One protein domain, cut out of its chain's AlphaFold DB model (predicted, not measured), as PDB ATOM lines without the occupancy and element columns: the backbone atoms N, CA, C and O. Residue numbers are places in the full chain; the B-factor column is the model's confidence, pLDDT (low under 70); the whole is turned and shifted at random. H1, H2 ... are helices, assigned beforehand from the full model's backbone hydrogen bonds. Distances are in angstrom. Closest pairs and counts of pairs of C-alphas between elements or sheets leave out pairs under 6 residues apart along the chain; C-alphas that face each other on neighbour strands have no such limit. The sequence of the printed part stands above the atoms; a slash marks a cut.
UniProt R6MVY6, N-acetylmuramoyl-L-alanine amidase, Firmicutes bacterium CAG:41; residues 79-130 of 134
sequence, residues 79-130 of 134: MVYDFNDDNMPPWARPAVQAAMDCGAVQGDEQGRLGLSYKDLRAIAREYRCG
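What this domain is: This is residues 79 to 130 of the 134 residues of the protein "N-acetylmuramoyl-L-alanine amidase" of Firmicutes bacterium CAG:41 (UniProt R6MVY6). Two short helices, H1 and H2, pack on each other nearly at right angles, and two long loop stretches, residues 79 to 92 and 102 to 116, fill much of the rest. The printed part has 52 residues, with H1 then H2 along the chain and no named strand. The class is all helix, though the helices hold 21 of the 52 residues. The whole is compact, with a radius of gyration of the C-alphas of 10.0 A and spans of 29 by 21 by 15 A.

Where its parts are: After residues 79 to 92, H1 covers residues 93 to 101, 12.1 A long, from C-alpha 93 at (118.924, 112.600, 83.371). H2 covers residues 117 to 128, 16.8 A long, ending with C-alpha 128 at (111.776, 121.232, 77.329).

How they stand to each other: H1 and H2 touch, and their closest C-alphas, those of Ala 95 and Ala 124, are 5.3 A apart. Their lines are about perpendicular, at 76 degrees. In H1 and H2 every O i to N i+4 pair is within hydrogen-bond range.

The domain as a whole: The two C-alphas farthest apart, those of Gln 110 and Cys 129, are 29.6 A apart. The link from H1 to H2, 15 residues, is long. The printed part has no cut, and no printed residue is under 70 in pLDDT.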
ATOM      1  N   MET A  79     108.437 101.550  90.747       88.75
ATOM      2  CA  MET A  79     109.842 101.862  90.515       88.75
ATOM      3  C   MET A  79     110.129 103.311  90.903       88.75
ATOM      4  O   MET A  79     109.468 104.242  90.434       88.75
ATOM      5  N   VAL A  80     111.126 103.456  91.767       92.31
ATOM      6  CA  VAL A  80     111.635 104.728  92.263       92.31
ATOM      7  C   VAL A  80     112.936 105.041  91.537       92.31
ATOM      8  O   VAL A  80     113.724 104.135  91.257       92.31
ATOM      9  N   TYR A  81     113.123 106.312  91.201       93.31
ATOM     10  CA  TYR A  81     114.266 106.801  90.447       93.31
ATOM     11  C   TYR A  81     115.000 107.876  91.244       93.31
ATOM     12  O   TYR A  81     114.534 109.018  91.333       93.31
ATOM     13  N   ASP A  82     116.176 107.530  91.761       94.12
ATOM     14  CA  ASP A  82     117.127 108.498  92.300       94.12
ATOM     15  C   ASP A  82     118.171 108.875  91.240       94.12
ATOM     16  O   ASP A  82     118.485 108.106  90.334       94.12
ATOM     17  N   PHE A  83     118.722 110.091  91.313       91.00
ATOM     18  CA  PHE A  83     119.640 110.594  90.278       91.00
ATOM     19  C   PHE A  83     120.890 109.726  90.075       91.00
ATOM     20  O   PHE A  83     121.398 109.597  88.953       91.00
ATOM     21  N   ASN A  84     121.371 109.127  91.164       88.94
ATOM     22  CA  ASN A  84     122.577 108.309  91.188       88.94
ATOM     23  C   ASN A  84     122.314 106.827  90.883       88.94
ATOM     24  O   ASN A  84     123.278 106.073  90.782       88.94
ATOM     25  N   ASP A  85     121.060 106.415  90.697       90.94
ATOM     26  CA  ASP A  85     120.726 105.019  90.423       90.94
ATOM     27  C   ASP A  85     121.029 104.627  88.970       90.94
ATOM     28  O   ASP A  85     120.886 105.418  88.029       90.94
ATOM     29  N   ASP A  86     121.366 103.351  88.767       92.12
ATOM     30  CA  ASP A  86     121.568 102.761  87.436       92.12
ATOM     31  C   ASP A  86     120.271 102.705  86.614       92.12
ATOM     32  O   ASP A  86     120.300 102.683  85.382       92.12
ATOM     33  N   ASN A  87     119.116 102.694  87.287       90.00
ATOM     34  CA  ASN A  87     117.809 102.660  86.636       90.00
ATOM     35  C   ASN A  87     117.369 104.038  86.091       90.00
ATOM     36  O   ASN A  87     116.342 104.107  85.409       90.00
ATOM     37  N   MET A  88     118.127 105.116  86.357       93.75
ATOM     38  CA  MET A  88     117.834 106.472  85.888       93.75
ATOM     39  C   MET A  88     117.971 106.548  84.359       93.75
ATOM     40  O   MET A  88     119.075 106.419  83.817       93.75
ATOM     41  N   PRO A  89     116.876 106.782  83.614       93.25
ATOM     42  CA  PRO A  89     116.930 106.688  82.170       93.25
ATOM     43  C   PRO A  89     117.720 107.857  81.548       93.25
ATOM     44  O   PRO A  89     117.497 109.019  81.911       93.25
ATOM     45  N   PRO A  90     118.566 107.602  80.526       94.56
ATOM     46  CA  PRO A  90     119.413 108.631  79.916       94.56
ATOM     47  C   PRO A  90     118.652 109.846  79.373       94.56
ATOM     48  O   PRO A  90     119.173 110.955  79.378       94.56
ATOM     49  N   TRP A  91     117.405 109.657  78.928       94.38
ATOM     50  CA  TRP A  91     116.577 110.743  78.398       94.38
ATOM     51  C   TRP A  91     116.071 111.711  79.477       94.38
ATOM     52  O   TRP A  91     115.781 112.862  79.154       94.38
ATOM     53  N   ALA A  92     115.927 111.259  80.729       95.19
ATOM     54  CA  ALA A  92     115.435 112.081  81.836       95.19
ATOM     55  C   ALA A  92     116.578 112.769  82.587       95.19
ATOM     56  O   ALA A  92     116.379 113.838  83.158       95.19
ATOM     57  N   ARG A  93     117.778 112.176  82.559       94.81
ATOM     58  CA  ARG A  93     118.924 112.600  83.371       94.81
ATOM     59  C   ARG A  93     119.280 114.090  83.229       94.81
ATOM     60  O   ARG A  93     119.395 114.740  84.264       94.81
ATOM     61  N   PRO A  94     119.372 114.682  82.019       95.06
ATOM     62  CA  PRO A  94     119.666 116.113  81.887       95.06
ATOM     63  C   PRO A  94     118.572 117.012  82.476       95.06
ATOM     64  O   PRO A  94     118.868 118.047  83.064       95.06
ATOM     65  N   ALA A  95     117.305 116.608  82.345       95.69
ATOM     66  CA  ALA A  95     116.170 117.368  82.855       95.69
ATOM     67  C   ALA A  95     116.098 117.328  84.388       95.69
ATOM     68  O   ALA A  95     115.848 118.354  85.011       95.69
ATOM     69  N   VAL A  96     116.350 116.158  84.989       95.44
ATOM     70  CA  VAL A  96     116.413 116.001  86.450       95.44
ATOM     71  C   VAL A  96     117.588 116.787  87.023       95.44
ATOM     72  O   VAL A  96     117.397 117.495  88.003       95.44
ATOM     73  N   GLN A  97     118.763 116.746  86.381       94.81
ATOM     74  CA  GLN A  97     119.908 117.559  86.801       94.81
ATOM     75  C   GLN A  97     119.559 119.053  86.792       94.81
ATOM     76  O   GLN A  97     119.734 119.717  87.803       94.81
ATOM     77  N   ALA A  98     118.968 119.568  85.708       94.69
ATOM     78  CA  ALA A  98     118.556 120.971  85.640       94.69
ATOM     79  C   ALA A  98     117.501 121.333  86.706       94.69
ATOM     80  O   ALA A  98     117.541 122.420  87.284       94.69
ATOM     81  N   ALA A  99     116.570 120.421  87.000       94.75
ATOM     82  CA  ALA A  99     115.580 120.607  88.058       94.75
ATOM     83  C   ALA A  99     116.221 120.640  89.458       94.75
ATOM     84  O   ALA A  99     115.794 121.422  90.306       94.75
ATOM     85  N   MET A 100     117.259 119.833  89.689       93.94
ATOM     86  CA  MET A 100     118.050 119.864  90.922       93.94
ATOM     87  C   MET A 100     118.876 121.146  91.034       93.94
ATOM     88  O   MET A 100     118.823 121.816  92.062       93.94
ATOM     89  N   ASP A 101     119.576 121.530  89.965       93.94
ATOM     90  CA  ASP A 101     120.438 122.716  89.927       93.94
ATOM     91  C   ASP A 101     119.642 124.003  90.179       93.94
ATOM     92  O   ASP A 101     120.105 124.912  90.869       93.94
ATOM     93  N   CYS A 102     118.409 124.079  89.664       92.62
ATOM     94  CA  CYS A 102     117.525 125.216  89.906       92.62
ATOM     95  C   CYS A 102     116.742 125.115  91.231       92.62
ATOM     96  O   CYS A 102     116.024 126.059  91.580       92.62
ATOM     97  N   GLY A 103     116.877 124.015  91.980       92.44
ATOM     98  CA  GLY A 103     116.219 123.780  93.268       92.44
ATOM     99  C   GLY A 103     114.729 123.432  93.183       92.44
ATOM    100  O   GLY A 103     114.034 123.514  94.192       92.44
ATOM    101  N   ALA A 104     114.216 123.079  92.002       91.62
ATOM    102  CA  ALA A 104     112.838 122.609  91.829       91.62
ATOM    103  C   ALA A 104     112.637 121.181  92.366       91.62
ATOM    104  O   ALA A 104     111.531 120.819  92.763       91.62
ATOM    105  N   VAL A 105     113.706 120.381  92.386       93.31
ATOM    106  CA  VAL A 105     113.727 119.022  92.933       93.31
ATOM    107  C   VAL A 105     114.871 118.921  93.933       93.31
ATOM    108  O   VAL A 105     116.007 119.264  93.618       93.31
ATOM    109  N   GLN A 106     114.581 118.430  95.132       92.44
ATOM    110  CA  GLN A 106     115.576 118.229  96.178       92.44
ATOM    111  C   GLN A 106     115.368 116.857  96.813       92.44
ATOM    112  O   GLN A 106     114.233 116.425  97.002       92.44
ATOM    113  N   GLY A 107     116.473 116.171  97.099       91.81
ATOM    114  CA  GLY A 107     116.430 114.877  97.764       91.81
ATOM    115  C   GLY A 107     116.127 114.980  99.257       91.81
ATOM    116  O   GLY A 107     116.165 116.062  99.848       91.81
ATOM    117  N   ASP A 108     115.851 113.828  99.860       91.69
ATOM    118  CA  ASP A 108     115.725 113.667 101.308       91.69
ATOM    119  C   ASP A 108     117.079 113.817 102.040       91.69
ATOM    120  O   ASP A 108     118.103 114.167 101.452       91.69
ATOM    121  N   GLU A 109     117.103 113.531 103.346       89.62
ATOM    122  CA  GLU A 109     118.312 113.581 104.188       89.62
ATOM    123  C   GLU A 109     119.462 112.685 103.684       89.62
ATOM    124  O   GLU A 109     120.620 112.906 104.039       89.62
ATOM    125  N   GLN A 110     119.157 111.683 102.854       86.38
ATOM    126  CA  GLN A 110     120.123 110.771 102.238       86.38
ATOM    127  C   GLN A 110     120.413 111.126 100.769       86.38
ATOM    128  O   GLN A 110     121.191 110.435 100.114       86.38
ATOM    129  N   GLY A 111     119.814 112.201 100.244       85.62
ATOM    130  CA  GLY A 111     119.962 112.641  98.857       85.62
ATOM    131  C   GLY A 111     119.111 111.859  97.852       85.62
ATOM    132  O   GLY A 111     119.353 111.971  96.649       85.62
ATOM    133  N   ARG A 112     118.123 111.083  98.313       91.56
ATOM    134  CA  ARG A 112     117.211 110.326  97.443       91.56
ATOM    135  C   ARG A 112     116.099 111.231  96.942       91.56
ATOM    136  O   ARG A 112     115.470 111.932  97.733       91.56
ATOM    137  N   LEU A 113     115.859 111.226  95.636       93.56
ATOM    138  CA  LEU A 113     114.823 112.040  95.004       93.56
ATOM    139  C   LEU A 113     113.443 111.385  95.085       93.56
ATOM    140  O   LEU A 113     112.437 112.091  95.053       93.56
ATOM    141  N   GLY A 114     113.376 110.055  95.163       92.62
ATOM    142  CA  GLY A 114     112.110 109.348  95.319       92.62
ATOM    143  C   GLY A 114     111.168 109.475  94.115       92.62
ATOM    144  O   GLY A 114     109.956 109.362  94.283       92.62
ATOM    145  N   LEU A 115     111.687 109.750  92.912       93.94
ATOM    146  CA  LEU A 115     110.847 110.097  91.762       93.94
ATOM    147  C   LEU A 115     110.128 108.870  91.210       93.94
ATOM    148  O   LEU A 115     110.722 107.804  91.062       93.94
ATOM    149  N   SER A 116     108.871 109.039  90.812       93.25
ATOM    150  CA  SER A 116     108.155 108.049  90.010       93.25
ATOM    151  C   SER A 116     108.404 108.263  88.512       93.25
ATOM    152  O   SER A 116     108.807 109.337  88.055       93.25
ATOM    153  N   TYR A 117     108.053 107.271  87.690       92.44
ATOM    154  CA  TYR A 117     108.115 107.413  86.230       92.44
ATOM    155  C   TYR A 117     107.267 108.589  85.699       92.44
ATOM    156  O   TYR A 117     107.587 109.199  84.672       92.44
ATOM    157  N   LYS A 118     106.163 108.928  86.383       92.50
ATOM    158  CA  LYS A 118     105.312 110.070  86.012       92.50
ATOM    159  C   LYS A 118     106.015 111.398  86.278       92.50
ATOM    160  O   LYS A 118     105.905 112.291  85.434       92.50
ATOM    161  N   ASP A 119     106.766 111.486  87.371       94.56
ATOM    162  CA  ASP A 119     107.531 112.678  87.741       94.56
ATOM    163  C   ASP A 119     108.652 112.917  86.732       94.56
ATOM    164  O   ASP A 119     108.754 114.014  86.188       94.56
ATOM    165  N   LEU A 120     109.386 111.868  86.334       94.69
ATOM    166  CA  LEU A 120     110.389 111.967  85.262       94.69
ATOM    167  C   LEU A 120     109.797 112.526  83.960       94.69
ATOM    168  O   LEU A 120     110.400 113.371  83.296       94.69
ATOM    169  N   ARG A 121     108.590 112.080  83.580       94.88
ATOM    170  CA  ARG A 121     107.898 112.607  82.392       94.88
ATOM    171  C   ARG A 121     107.461 114.060  82.561       94.88
ATOM    172  O   ARG A 121     107.413 114.766  81.556       94.88
ATOM    173  N   ALA A 122     107.081 114.484  83.763       95.69
ATOM    174  CA  ALA A 122     106.724 115.873  84.045       95.69
ATOM    175  C   ALA A 122     107.960 116.772  83.968       95.69
ATOM    176  O   ALA A 122     107.988 117.672  83.131       95.69
ATOM    177  N   ILE A 123     109.017 116.412  84.694       95.81
ATOM    178  CA  ILE A 123     110.300 117.120  84.720       95.81
ATOM    179  C   ILE A 123     110.878 117.257  83.307       95.81
ATOM    180  O   ILE A 123     111.273 118.340  82.884       95.81
ATOM    181  N   ALA A 124     110.855 116.192  82.504       95.62
ATOM    182  CA  ALA A 124     111.335 116.268  81.127       95.62
ATOM    183  C   ALA A 124     110.497 117.191  80.225       95.62
ATOM    184  O   ALA A 124     111.041 117.788  79.294       95.62
ATOM    185  N   ARG A 125     109.184 117.317  80.460       95.88
ATOM    186  CA  ARG A 125     108.353 118.299  79.742       95.88
ATOM    187  C   ARG A 125     108.678 119.716  80.194       95.88
ATOM    188  O   ARG A 125     108.875 120.574  79.343       95.88
ATOM    189  N   GLU A 126     108.773 119.937  81.499       95.00
ATOM    190  CA  GLU A 126     109.075 121.243  82.089       95.00
ATOM    191  C   GLU A 126     110.439 121.767  81.627       95.00
ATOM    192  O   GLU A 126     110.549 122.905  81.169       95.00
ATOM    193  N   TYR A 127     111.449 120.897  81.613       95.31
ATOM    194  CA  TYR A 127     112.771 121.190  81.065       95.31
ATOM    195  C   TYR A 127     112.713 121.609  79.590       95.31
ATOM    196  O   TYR A 127     113.296 122.621  79.208       95.31
ATOM    197  N   ARG A 128     111.957 120.884  78.753       94.12
ATOM    198  CA  ARG A 128     111.776 121.232  77.329       94.12
ATOM    199  C   ARG A 128     111.022 122.542  77.124       94.12
ATOM    200  O   ARG A 128     111.224 123.200  76.109       94.12
ATOM    201  N   CYS A 129     110.169 122.915  78.070       93.56
ATOM    202  CA  CYS A 129     109.494 124.207  78.096       93.56
ATOM    203  C   CYS A 129     110.377 125.331  78.672       93.56
ATOM    204  O   CYS A 129     109.934 126.475  78.712       93.56
ATOM    205  N   GLY A 130     111.609 125.028  79.093       91.62
ATOM    206  CA  GLY A 130     112.571 126.004  79.599       91.62
ATOM    207  C   GLY A 130     112.336 126.437  81.045       91.62
ATOM    208  O   GLY A 130     112.916 127.435  81.459       91.62
TER     209      GLY A 130